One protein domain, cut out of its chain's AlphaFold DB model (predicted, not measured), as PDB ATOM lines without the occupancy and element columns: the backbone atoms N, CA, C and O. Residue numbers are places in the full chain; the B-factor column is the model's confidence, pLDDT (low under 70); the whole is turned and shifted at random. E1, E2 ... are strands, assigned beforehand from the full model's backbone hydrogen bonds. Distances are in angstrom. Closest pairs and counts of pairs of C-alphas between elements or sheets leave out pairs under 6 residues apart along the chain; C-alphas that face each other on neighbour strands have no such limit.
ATOM      1  N   ALA A   2      20.767  13.042 -33.522       82.25
ATOM      2  CA  ALA A   2      20.324  12.596 -32.206       82.25
ATOM      3  C   ALA A   2      19.534  11.278 -32.326       82.25
ATOM      4  O   ALA A   2      19.231  10.807 -33.428       82.25
ATOM      5  N   THR A   3      19.240  10.646 -31.194       86.69
ATOM      6  CA  THR A   3      18.325   9.500 -31.115       86.69
ATOM      7  C   THR A   3      17.022   9.947 -30.485       86.69
ATOM      8  O   THR A   3      17.052  10.679 -29.499       86.69
ATOM      9  N   CYS A   4      15.903   9.471 -31.028       85.94
ATOM     10  CA  CYS A   4      14.592   9.642 -30.418       85.94
ATOM     11  C   CYS A   4      14.647   9.202 -28.950       85.94
ATOM     12  O   CYS A   4      15.214   8.159 -28.638       85.94
ATOM     13  N   THR A   5      14.072   9.995 -28.050       82.62
ATOM     14  CA  THR A   5      14.056   9.706 -26.605       82.62
ATOM     15  C   THR A   5      12.682   9.255 -26.108       82.62
ATOM     16  O   THR A   5      12.466   9.132 -24.905       82.62
ATOM     17  N   SER A   6      11.747   8.979 -27.023       83.44
ATOM     18  CA  SER A   6      10.394   8.539 -26.675       83.44
ATOM     19  C   SER A   6      10.323   7.060 -26.293       83.44
ATOM     20  O   SER A   6      11.194   6.260 -26.641       83.44
ATOM     21  N   TRP A   7       9.222   6.682 -25.651       79.12
ATOM     22  CA  TRP A   7       8.860   5.293 -25.388       79.12
ATOM     23  C   TRP A   7       7.916   4.768 -26.470       79.12
ATOM     24  O   TRP A   7       7.058   5.494 -26.968       79.12
ATOM     25  N   ARG A   8       8.079   3.497 -26.835       78.25
ATOM     26  CA  ARG A   8       7.198   2.774 -27.752       78.25
ATOM     27  C   ARG A   8       6.599   1.546 -27.082       78.25
ATOM     28  O   ARG A   8       7.335   0.857 -26.363       78.25
ATOM     29  N   PRO A   9       5.322   1.251 -27.352       74.50
ATOM     30  CA  PRO A   9       4.715   0.003 -26.944       74.50
ATOM     31  C   PRO A   9       5.427  -1.172 -27.625       74.50
ATOM     32  O   PRO A   9       5.700  -1.141 -28.825       74.50
ATOM     33  N   LYS A  10       5.747  -2.206 -26.851       76.00
ATOM     34  CA  LYS A  10       6.191  -3.503 -27.363       76.00
ATOM     35  C   LYS A  10       4.998  -4.457 -27.403       76.00
ATOM     36  O   LYS A  10       4.230  -4.469 -26.439       76.00
ATOM     37  N   PRO A  11       4.869  -5.288 -28.453       69.44
ATOM     38  CA  PRO A  11       3.958  -6.424 -28.421       69.44
ATOM     39  C   PRO A  11       4.263  -7.278 -27.188       69.44
ATOM     40  O   PRO A  11       5.421  -7.633 -26.953       69.44
ATOM     41  N   HIS A  12       3.245  -7.559 -26.378       69.62
ATOM     42  CA  HIS A  12       3.394  -8.333 -25.152       69.62
ATOM     43  C   HIS A  12       2.202  -9.273 -24.973       69.62
ATOM     44  O   HIS A  12       1.057  -8.826 -24.933       69.62
ATOM     45  N   ASP A  13       2.475 -10.564 -24.784       72.50
ATOM     46  CA  ASP A  13       1.458 -11.626 -24.809       72.50
ATOM     47  C   ASP A  13       0.355 -11.465 -23.751       72.50
ATOM     48  O   ASP A  13      -0.762 -11.937 -23.931       72.50
ATOM     49  N   LYS A  14       0.653 -10.787 -22.634       71.25
ATOM     50  CA  LYS A  14      -0.307 -10.576 -21.533       71.25
ATOM     51  C   LYS A  14      -1.031  -9.231 -21.575       71.25
ATOM     52  O   LYS A  14      -2.012  -9.061 -20.861       71.25
ATOM     53  N   HIS A  15      -0.543  -8.268 -22.356       67.31
ATOM     54  CA  HIS A  15      -1.077  -6.905 -22.378       67.31
ATOM     55  C   HIS A  15      -1.286  -6.472 -23.828       67.31
ATOM     56  O   HIS A  15      -0.377  -5.940 -24.460       67.31
ATOM     57  N   ALA A  16      -2.496  -6.709 -24.344       64.69
ATOM     58  CA  ALA A  16      -2.864  -6.354 -25.716       64.69
ATOM     59  C   ALA A  16      -2.833  -4.834 -25.960       64.69
ATOM     60  O   ALA A  16      -2.468  -4.388 -27.043       64.69
ATOM     61  N   VAL A  17      -3.167  -4.044 -24.935       63.69
ATOM     62  CA  VAL A  17      -2.991  -2.589 -24.920       63.69
ATOM     63  C   VAL A  17      -2.046  -2.259 -23.767       63.69
ATOM     64  O   VAL A  17      -2.387  -2.527 -22.611       63.69
ATOM     65  N   PRO A  18      -0.849  -1.728 -24.039       65.56
ATOM     66  CA  PRO A  18       0.076  -1.373 -22.979       65.56
ATOM     67  C   PRO A  18      -0.486  -0.205 -22.163       65.56
ATOM     68  O   PRO A  18      -0.864   0.832 -22.704       65.56
ATOM     69  N   GLU A  19      -0.533  -0.376 -20.838       67.56
ATOM     70  CA  GLU A  19      -0.742   0.733 -19.899       67.56
ATOM     71  C   GLU A  19       0.383   1.769 -20.014       67.56
ATOM     72  O   GLU A  19       1.370   1.535 -20.689       67.56
ATOM     73  N   ARG A  20       0.291   2.881 -19.278       64.50
ATOM     74  CA  ARG A  20       1.261   3.993 -19.267       64.50
ATOM     75  C   ARG A  20       2.745   3.543 -19.212       64.50
ATOM     76  O   ARG A  20       3.065   2.580 -18.500       64.50
ATOM     77  N   PRO A  21       3.671   4.283 -19.857       61.94
ATOM     78  CA  PRO A  21       5.110   4.066 -19.711       61.94
ATOM     79  C   PRO A  21       5.529   4.018 -18.233       61.94
ATOM     80  O   PRO A  21       5.111   4.858 -17.439       61.94
ATOM     81  N   GLY A  22       6.331   3.019 -17.848       63.44
ATOM     82  CA  GLY A  22       6.837   2.847 -16.476       63.44
ATOM     83  C   GLY A  22       6.029   1.902 -15.577       63.44
ATOM     84  O   GLY A  22       6.590   1.367 -14.627       63.44
ATOM     85  N   LYS A  23       4.763   1.603 -15.901       69.62
ATOM     86  CA  LYS A  23       3.996   0.578 -15.165       69.62
ATOM     87  C   LYS A  23       4.372  -0.857 -15.535       69.62
ATOM     88  O   LYS A  23       4.358  -1.739 -14.686       69.62
ATOM     89  N   CYS A  24       4.716  -1.086 -16.800       70.56
ATOM     90  CA  CYS A  24       5.177  -2.377 -17.300       70.56
ATOM     91  C   CYS A  24       6.449  -2.167 -18.124       70.56
ATOM     92  O   CYS A  24       6.382  -1.855 -19.309       70.56
ATOM     93  N   SER A  25       7.626  -2.345 -17.524       66.44
ATOM     94  CA  SER A  25       8.908  -2.198 -18.235       66.44
ATOM     95  C   SER A  25       9.071  -3.178 -19.407       66.44
ATOM     96  O   SER A  25       9.788  -2.876 -20.354       66.44
ATOM     97  N   ALA A  26       8.369  -4.318 -19.386       71.94
ATOM     98  CA  ALA A  26       8.337  -5.283 -20.488       71.94
ATOM     99  C   ALA A  26       7.479  -4.821 -21.683       71.94
ATOM    100  O   ALA A  26       7.725  -5.231 -22.815       71.94
ATOM    101  N   CYS A  27       6.501  -3.947 -21.441       75.06
ATOM    102  CA  CYS A  27       5.552  -3.458 -22.439       75.06
ATOM    103  C   CYS A  27       6.049  -2.211 -23.173       75.06
ATOM    104  O   CYS A  27       5.400  -1.750 -24.107       75.06
ATOM    105  N   TRP A  28       7.181  -1.650 -22.746       75.81
ATOM    106  CA  TRP A  28       7.718  -0.404 -23.267       75.81
ATOM    107  C   TRP A  28       9.187  -0.555 -23.643       75.81
ATOM    108  O   TRP A  28       9.964  -1.252 -22.995       75.81
ATOM    109  N   THR A  29       9.597   0.122 -24.707       82.06
ATOM    110  CA  THR A  29      11.004   0.237 -25.090       82.06
ATOM    111  C   THR A  29      11.326   1.659 -25.470       82.06
ATOM    112  O   THR A  29      10.491   2.354 -26.043       82.06
ATOM    113  N   VAL A  30      12.549   2.087 -25.187       83.00
ATOM    114  CA  VAL A  30      13.037   3.367 -25.696       83.00
ATOM    115  C   VAL A  30      13.161   3.247 -27.213       83.00
ATOM    116  O   VAL A  30      13.726   2.271 -27.722       83.00
ATOM    117  N   CYS A  31      12.605   4.213 -27.936       85.19
ATOM    118  CA  CYS A  31      12.817   4.348 -29.366       85.19
ATOM    119  C   CYS A  31      14.292   4.669 -29.626       85.19
ATOM    120  O   CYS A  31      14.910   5.408 -28.875       85.19
ATOM    121  N   ARG A  32      14.886   4.117 -30.685       85.31
ATOM    122  CA  ARG A  32      16.279   4.420 -31.064       85.31
ATOM    123  C   ARG A  32      16.406   4.928 -32.496       85.31
ATOM    124  O   ARG A  32      17.514   4.972 -33.034       85.31
ATOM    125  N   ASN A  33      15.287   5.336 -33.094       86.81
ATOM    126  CA  ASN A  33      15.279   5.932 -34.423       86.81
ATOM    127  C   ASN A  33      16.116   7.212 -34.429       86.81
ATOM    128  O   ASN A  33      16.174   7.950 -33.440       86.81
ATOM    129  N   LYS A  34      16.797   7.458 -35.549       88.19
ATOM    130  CA  LYS A  34      17.599   8.665 -35.739       88.19
ATOM    131  C   LYS A  34      16.678   9.845 -36.007       88.19
ATOM    132  O   LYS A  34      15.731   9.724 -36.774       88.19
ATOM    133  N   VAL A  35      16.976  10.969 -35.367       88.56
ATOM    134  CA  VAL A  35      16.232  12.223 -35.512       88.56
ATOM    135  C   VAL A  35      17.202  13.381 -35.779       88.56
ATOM    136  O   VAL A  35      18.391  13.289 -35.420       88.56
ATOM    137  N   PRO A  36      16.737  14.463 -36.434       86.00
ATOM    138  CA  PRO A  36      17.524  15.679 -36.595       86.00
ATOM    139  C   PRO A  36      18.010  16.227 -35.248       86.00
ATOM    140  O   PRO A  36      17.436  15.955 -34.193       86.00
ATOM    141  N   SER A  37      19.106  16.986 -35.267       83.25
ATOM    142  CA  SER A  37      19.599  17.632 -34.045       83.25
ATOM    143  C   SER A  37      18.564  18.636 -33.535       83.25
ATOM    144  O   SER A  37      18.042  19.409 -34.329       83.25
ATOM    145  N   GLY A  38      18.268  18.618 -32.234       80.19
ATOM    146  CA  GLY A  38      17.232  19.462 -31.620       80.19
ATOM    147  C   GLY A  38      15.830  18.843 -31.596       80.19
ATOM    148  O   GLY A  38      14.979  19.316 -30.855       80.19
ATOM    149  N   VAL A  39      15.596  17.745 -32.321       83.00
ATOM    150  CA  VAL A  39      14.307  17.040 -32.312       83.00
ATOM    151  C   VAL A  39      14.329  15.925 -31.264       83.00
ATOM    152  O   VAL A  39      15.214  15.069 -31.274       83.00
ATOM    153  N   LYS A  40      13.340  15.907 -30.361       84.00
ATOM    154  CA  LYS A  40      13.227  14.884 -29.302       84.00
ATOM    155  C   LYS A  40      12.633  13.563 -29.795       84.00
ATOM    156  O   LYS A  40      13.030  12.496 -29.319       84.00
ATOM    157  N   ARG A  41      11.675  13.611 -30.728       88.38
ATOM    158  CA  ARG A  41      10.907  12.440 -31.178       88.38
ATOM    159  C   ARG A  41      10.846  12.332 -32.691       88.38
ATOM    160  O   ARG A  41      10.789  13.331 -33.383       88.38
TER     161      ARG A  41
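Overview. This is residues 2 to 41 of the 113 residues of an uncharacterized protein of Leifsonia sp. OV430 (UniProt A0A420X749). With little regular structure, the printed part makes a long, loose hairpin: strands E1 and E2 run side by side near its middle, a wide loop of residues 10 to 27 joins them at one end, and residues 2 to 3 pair antiparallel with 34 to 35 towards the other. Of 40 printed residues, 6 are in the two named strands, E1 then E2, an antiparallel sheet; the class is all strand, with no named helix. The whole is loose, with a radius of gyration of the C-alphas of 11.8 A, and a rod spanning 37 by 15 by 12 A.

Arrangement. Look at E1, residues 7 to 9, and E2, residues 28 to 30: they form an antiparallel hairpin, their directions at 143 degrees. C-alphas 7 and 30 face each other at 4.6 A. N 8 and O 29 are within hydrogen-bond range at 2.8 A.

Along the chain. Find C-alpha 7 at (8.860, 5.293, -25.388); E1 runs 6.9 A from there to C-alpha 9. E2 runs 7.0 A, ending at C-alpha 30, (13.037, 3.367, -25.696).

Size, cuts and confidence. The farthest C-alphas, Lys 14 and Ser 37, are 36.7 A apart. The link E1 to E2 is long, 18 residues, and the printed part has no cut. Look for pLDDT under 70 at residues 11 to 12, 15 to 23 and 25.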